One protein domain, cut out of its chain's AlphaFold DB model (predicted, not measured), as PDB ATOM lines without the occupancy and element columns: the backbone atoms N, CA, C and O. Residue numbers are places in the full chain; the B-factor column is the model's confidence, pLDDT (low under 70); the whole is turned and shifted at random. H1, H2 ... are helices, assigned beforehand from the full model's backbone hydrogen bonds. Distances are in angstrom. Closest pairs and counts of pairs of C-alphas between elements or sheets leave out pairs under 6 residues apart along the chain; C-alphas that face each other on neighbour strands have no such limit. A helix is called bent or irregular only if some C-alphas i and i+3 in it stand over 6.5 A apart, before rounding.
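Overview. This is residues 29 to 77 of the 105 residues of an uncharacterized protein of Oceaniradius stylonematis (UniProt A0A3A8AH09). One long helix, H2, is the base of a wide open U, with the short H1 near one end and H3 near the other, and the gap between H1 and H3 is empty. The 49 printed residues hold three named helices in the order H1, H2, H3, all helix, with no named strand. The whole is loose, radius of gyration of the C-alphas 13.4 A, and spans 35 by 20 by 16 A.

Arrangement. H1, residues 32 to 38, is close to but not clearly touching H2, residues 42 to 61; their closest C-alphas, Arg 32 and Glu 45, are 6.8 A apart, at a steep tilt of 67 degrees, opposite ways. H3, residues 66 to 77, is likewise close to H2 but not clearly touching, the closest C-alphas, Val 60 and Val 66, 8.0 A apart, at a steep tilt of 54 degrees, opposite ways. H1 and H3 are apart. In H2 every O i to N i+4 pair is within hydrogen-bond range; in H3 5 of 8 are, in H1 0 of 3, with 3 of 4 O i to N i+3 pairs.

Along the chain. H1 begins at C-alpha 32 (18.943, 0.632, 40.877) and is irregular, C-alphas 34 and 37 being 7.3 A apart. H2 measures 28.3 A. H3, 16.4 A from first to last C-alpha, is only just irregular, C-alphas 67 and 70 being 7.0 A apart, and it ends at C-alpha 77 (35.982, 12.124, 31.829).

Size, cuts and confidence. The C-alphas of Thr 41 and Lys 67, the two farthest apart, are 36.0 A apart. The printed part has no cut, and both links are tight. Residues 62 to 77 are under pLDDT 70.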
ATOM      1  N   ALA A  29      14.259   1.420  37.300       89.69
ATOM      2  CA  ALA A  29      14.346   0.121  37.970       89.69
ATOM      3  C   ALA A  29      15.512  -0.721  37.433       89.69
ATOM      4  O   ALA A  29      16.163  -1.443  38.190       89.69
ATOM      5  N   LYS A  30      15.831  -0.560  36.145       90.50
ATOM      6  CA  LYS A  30      16.967  -1.210  35.487       90.50
ATOM      7  C   LYS A  30      18.328  -0.819  36.076       90.50
ATOM      8  O   LYS A  30      19.259  -1.612  35.990       90.50
ATOM      9  N   TYR A  31      18.448   0.374  36.655       89.12
ATOM     10  CA  TYR A  31      19.728   0.937  37.100       89.12
ATOM     11  C   TYR A  31      19.895   0.963  38.622       89.12
ATOM     12  O   TYR A  31      20.990   1.239  39.099       89.12
ATOM     13  N   ARG A  32      18.856   0.635  39.403       88.75
ATOM     14  CA  ARG A  32      18.943   0.632  40.877       88.75
ATOM     15  C   ARG A  32      20.008  -0.314  41.426       88.75
ATOM     16  O   ARG A  32      20.653   0.007  42.415       88.75
ATOM     17  N   ALA A  33      20.241  -1.450  40.766       90.00
ATOM     18  CA  ALA A  33      21.290  -2.384  41.178       90.00
ATOM     19  C   ALA A  33      22.689  -1.729  41.189       90.00
ATOM     20  O   ALA A  33      23.477  -1.984  42.098       90.00
ATOM     21  N   GLU A  34      22.947  -0.823  40.241       89.62
ATOM     22  CA  GLU A  34      24.207  -0.076  40.113       89.62
ATOM     23  C   GLU A  34      24.373   1.002  41.199       89.62
ATOM     24  O   GLU A  34      25.468   1.519  41.400       89.62
ATOM     25  N   LEU A  35      23.296   1.352  41.914       91.25
ATOM     26  CA  LEU A  35      23.312   2.349  42.989       91.25
ATOM     27  C   LEU A  35      23.451   1.740  44.391       91.25
ATOM     28  O   LEU A  35      23.603   2.474  45.369       91.25
ATOM     29  N   SER A  36      23.457   0.408  44.495       88.50
ATOM     30  CA  SER A  36      23.482  -0.312  45.776       88.50
ATOM     31  C   SER A  36      24.687   0.026  46.665       88.50
ATOM     32  O   SER A  36      24.583  -0.017  47.892       88.50
ATOM     33  N   GLU A  37      25.814   0.427  46.074       92.12
ATOM     34  CA  GLU A  37      27.041   0.790  46.793       92.12
ATOM     35  C   GLU A  37      26.987   2.180  47.453       92.12
ATOM     36  O   GLU A  37      27.782   2.472  48.345       92.12
ATOM     37  N   PHE A  38      26.043   3.040  47.057       90.25
ATOM     38  CA  PHE A  38      25.974   4.433  47.517       90.25
ATOM     39  C   PHE A  38      25.166   4.611  48.811       90.25
ATOM     40  O   PHE A  38      25.182   5.697  49.390       90.25
ATOM     41  N   GLY A  39      24.467   3.567  49.278       91.19
ATOM     42  CA  GLY A  39      23.670   3.614  50.509       91.19
ATOM     43  C   GLY A  39      22.534   4.643  50.472       91.19
ATOM     44  O   GLY A  39      22.232   5.259  51.495       91.19
ATOM     45  N   LEU A  40      21.947   4.862  49.293       93.00
ATOM     46  CA  LEU A  40      20.874   5.830  49.059       93.00
ATOM     47  C   LEU A  40      19.506   5.252  49.447       93.00
ATOM     48  O   LEU A  40      19.304   4.038  49.437       93.00
ATOM     49  N   THR A  41      18.547   6.121  49.777       94.81
ATOM     50  CA  THR A  41      17.137   5.708  49.852       94.81
ATOM     51  C   THR A  41      16.543   5.576  48.453       94.81
ATOM     52  O   THR A  41      17.043   6.166  47.496       94.81
ATOM     53  N   GLU A  42      15.429   4.856  48.327       91.06
ATOM     54  CA  GLU A  42      14.746   4.678  47.043       91.06
ATOM     55  C   GLU A  42      14.369   6.024  46.392       91.06
ATOM     56  O   GLU A  42      14.473   6.199  45.176       91.06
ATOM     57  N   GLU A  43      13.962   7.007  47.195       93.31
ATOM     58  CA  GLU A  43      13.651   8.356  46.722       93.31
ATOM     59  C   GLU A  43      14.887   9.050  46.142       93.31
ATOM     60  O   GLU A  43      14.799   9.665  45.079       93.31
ATOM     61  N   GLN A  44      16.038   8.910  46.801       94.12
ATOM     62  CA  GLN A  44      17.306   9.491  46.358       94.12
ATOM     63  C   GLN A  44      17.843   8.802  45.100       94.12
ATOM     64  O   GLN A  44      18.344   9.473  44.200       94.12
ATOM     65  N   GLU A  45      17.703   7.479  45.001       93.88
ATOM     66  CA  GLU A  45      18.034   6.727  43.787       93.88
ATOM     67  C   GLU A  45      17.205   7.217  42.596       93.88
ATOM     68  O   GLU A  45      17.741   7.496  41.522       93.88
ATOM     69  N   ASN A  46      15.892   7.374  42.790       92.94
ATOM     70  CA  ASN A  46      14.997   7.867  41.746       92.94
ATOM     71  C   ASN A  46      15.338   9.303  41.334       92.94
ATOM     72  O   ASN A  46      15.345   9.612  40.139       92.94
ATOM     73  N   GLU A  47      15.629  10.178  42.296       94.19
ATOM     74  CA  GLU A  47      16.027  11.562  42.032       94.19
ATOM     75  C   GLU A  47      17.329  11.614  41.223       94.19
ATOM     76  O   GLU A  47      17.380  12.255  40.169       94.19
ATOM     77  N   LEU A  48      18.351  10.870  41.654       94.50
ATOM     78  CA  LEU A  48      19.642  10.793  40.978       94.50
ATOM     79  C   LEU A  48      19.496  10.306  39.530       94.50
ATOM     80  O   LEU A  48      19.987  10.960  38.605       94.50
ATOM     81  N   LEU A  49      18.789   9.191  39.319       94.62
ATOM     82  CA  LEU A  49      18.576   8.618  37.987       94.62
ATOM     83  C   LEU A  49      17.787   9.570  37.081       94.62
ATOM     84  O   LEU A  49      18.107   9.701  35.899       94.62
ATOM     85  N   THR A  50      16.800  10.281  37.630       93.56
ATOM     86  CA  THR A  50      15.991  11.256  36.883       93.56
ATOM     87  C   THR A  50      16.824  12.461  36.446       93.56
ATOM     88  O   THR A  50      16.717  12.913  35.300       93.56
ATOM     89  N   ILE A  51      17.684  12.979  37.326       94.50
ATOM     90  CA  ILE A  51      18.586  14.094  37.009       94.50
ATOM     91  C   ILE A  51      19.580  13.673  35.927       94.50
ATOM     92  O   ILE A  51      19.735  14.381  34.928       94.50
ATOM     93  N   LEU A  52      20.214  12.510  36.091       92.19
ATOM     94  CA  LEU A  52      21.194  11.993  35.139       92.19
ATOM     95  C   LEU A  52      20.567  11.792  33.753       92.19
ATOM     96  O   LEU A  52      21.129  12.209  32.740       92.19
ATOM     97  N   TRP A  53      19.360  11.231  33.713       91.12
ATOM     98  CA  TRP A  53      18.594  11.076  32.485       91.12
ATOM     99  C   TRP A  53      18.255  12.414  31.822       91.12
ATOM    100  O   TRP A  53      18.482  12.588  30.626       91.12
ATOM    101  N   SER A  54      17.772  13.392  32.593       88.25
ATOM    102  CA  SER A  54      17.469  14.742  32.098       88.25
ATOM    103  C   SER A  54      18.689  15.404  31.453       88.25
ATOM    104  O   SER A  54      18.574  16.045  30.406       88.25
ATOM    105  N   ILE A  55      19.874  15.213  32.035       88.25
ATOM    106  CA  ILE A  55      21.138  15.698  31.477       88.25
ATOM    107  C   ILE A  55      21.444  15.004  30.140       88.25
ATOM    108  O   ILE A  55      21.690  15.689  29.146       88.25
ATOM    109  N   MET A  56      21.370  13.669  30.079       85.06
ATOM    110  CA  MET A  56      21.607  12.903  28.844       85.06
ATOM    111  C   MET A  56      20.645  13.307  27.721       85.06
ATOM    112  O   MET A  56      21.062  13.527  26.585       85.06
ATOM    113  N   VAL A  57      19.367  13.488  28.053       85.62
ATOM    114  CA  VAL A  57      18.336  13.950  27.121       85.62
ATOM    115  C   VAL A  57      18.665  15.342  26.588       85.62
ATOM    116  O   VAL A  57      18.619  15.555  25.378       85.62
ATOM    117  N   LYS A  58      19.065  16.286  27.449       84.00
ATOM    118  CA  LYS A  58      19.482  17.628  27.015       84.00
ATOM    119  C   LYS A  58      20.652  17.571  26.033       84.00
ATOM    120  O   LYS A  58      20.597  18.267  25.026       84.00
ATOM    121  N   PHE A  59      21.659  16.725  26.255       77.12
ATOM    122  CA  PHE A  59      22.760  16.569  25.297       77.12
ATOM    123  C   PHE A  59      22.278  16.085  23.922       77.12
ATOM    124  O   PHE A  59      22.671  16.648  22.901       77.12
ATOM    125  N   VAL A  60      21.363  15.117  23.884       75.50
ATOM    126  CA  VAL A  60      20.765  14.644  22.626       75.50
ATOM    127  C   VAL A  60      19.946  15.754  21.946       75.50
ATOM    128  O   VAL A  60      20.081  15.967  20.741       75.50
ATOM    129  N   TYR A  61      19.148  16.515  22.705       70.25
ATOM    130  CA  TYR A  61      18.353  17.636  22.180       70.25
ATOM    131  C   TYR A  61      19.199  18.806  21.667       70.25
ATOM    132  O   TYR A  61      18.802  19.455  20.702       70.25
ATOM    133  N   LEU A  62      20.361  19.077  22.271       69.06
ATOM    134  CA  LEU A  62      21.278  20.133  21.828       69.06
ATOM    135  C   LEU A  62      21.975  19.810  20.490       69.06
ATOM    136  O   LEU A  62      22.736  20.634  19.985       69.06
ATOM    137  N   GLY A  63      21.694  18.655  19.880       61.25
ATOM    138  CA  GLY A  63      22.217  18.292  18.564       61.25
ATOM    139  C   GLY A  63      23.571  17.589  18.613       61.25
ATOM    140  O   GLY A  63      24.228  17.466  17.576       61.25
ATOM    141  N   PHE A  64      23.983  17.085  19.781       56.75
ATOM    142  CA  PHE A  64      25.075  16.122  19.864       56.75
ATOM    143  C   PHE A  64      24.582  14.777  19.328       56.75
ATOM    144  O   PHE A  64      24.164  13.889  20.066       56.75
ATOM    145  N   ASP A  65      24.584  14.651  17.999       54.91
ATOM    146  CA  ASP A  65      24.481  13.352  17.344       54.91
ATOM    147  C   ASP A  65      25.604  12.454  17.883       54.91
ATOM    148  O   ASP A  65      26.729  12.917  18.092       54.91
ATOM    149  N   VAL A  66      25.306  11.172  18.097       55.25
ATOM    150  CA  VAL A  66      26.161  10.192  18.798       55.25
ATOM    151  C   VAL A  66      27.578  10.123  18.203       55.25
ATOM    152  O   VAL A  66      28.540   9.781  18.886       55.25
ATOM    153  N   LYS A  67      27.734  10.537  16.941       56.38
ATOM    154  CA  LYS A  67      29.012  10.656  16.227       56.38
ATOM    155  C   LYS A  67      29.978  11.697  16.808       56.38
ATOM    156  O   LYS A  67      31.181  11.525  16.663       56.38
ATOM    157  N   ASN A  68      29.479  12.740  17.468       53.72
ATOM    158  CA  ASN A  68      30.289  13.793  18.095       53.72
ATOM    159  C   ASN A  68      30.487  13.579  19.606       53.72
ATOM    160  O   ASN A  68      31.253  14.307  20.236       53.72
ATOM    161  N   CYS A  69      29.819  12.582  20.199       53.12
ATOM    162  CA  CYS A  69      29.886  12.323  21.637       53.12
ATOM    163  C   CYS A  69      31.280  11.866  22.103       53.12
ATOM    164  O   CYS A  69      31.643  12.154  23.238       53.12
ATOM    165  N   GLY A  70      32.093  11.238  21.242       56.97
ATOM    166  CA  GLY A  70      33.445  10.788  21.607       56.97
ATOM    167  C   GLY A  70      34.325  11.902  22.194       56.97
ATOM    168  O   GLY A  70      34.854  11.750  23.287       56.97
ATOM    169  N   GLN A  71      34.379  13.071  21.545       58.22
ATOM    170  CA  GLN A  71      35.224  14.190  21.997       58.22
ATOM    171  C   GLN A  71      34.714  14.897  23.262       58.22
ATOM    172  O   GLN A  71      35.505  15.437  24.041       58.22
ATOM    173  N   ILE A  72      33.396  14.934  23.471       59.84
ATOM    174  CA  ILE A  72      32.792  15.656  24.602       59.84
ATOM    175  C   ILE A  72      32.872  14.808  25.863       59.84
ATOM    176  O   ILE A  72      33.241  15.322  26.918       59.84
ATOM    177  N   PHE A  73      32.574  13.511  25.748       58.06
ATOM    178  CA  PHE A  73      32.687  12.593  26.874       58.06
ATOM    179  C   PHE A  73      34.149  12.387  27.282       58.06
ATOM    180  O   PHE A  73      34.416  12.423  28.476       58.06
ATOM    181  N   GLU A  74      35.105  12.313  26.345       60.59
ATOM    182  CA  GLU A  74      36.541  12.314  26.679       60.59
ATOM    183  C   GLU A  74      36.948  13.554  27.487       60.59
ATOM    184  O   GLU A  74      37.622  13.427  28.507       60.59
ATOM    185  N   SER A  75      36.470  14.743  27.101       59.62
ATOM    186  CA  SER A  75      36.755  15.983  27.837       59.62
ATOM    187  C   SER A  75      36.123  15.998  29.236       59.62
ATOM    188  O   SER A  75      36.734  16.485  30.186       59.62
ATOM    189  N   PHE A  76      34.916  15.442  29.393       60.09
ATOM    190  CA  PHE A  76      34.229  15.354  30.687       60.09
ATOM    191  C   PHE A  76      34.879  14.324  31.618       60.09
ATOM    192  O   PHE A  76      35.087  14.595  32.798       60.09
ATOM    193  N   THR A  77      35.247  13.155  31.089       59.69
ATOM    194  CA  THR A  77      35.982  12.124  31.829       59.69
ATOM    195  C   THR A  77      37.365  12.628  32.232       59.69
ATOM    196  O   THR A  77      37.792  12.393  33.358       59.69
TER     197      THR A  77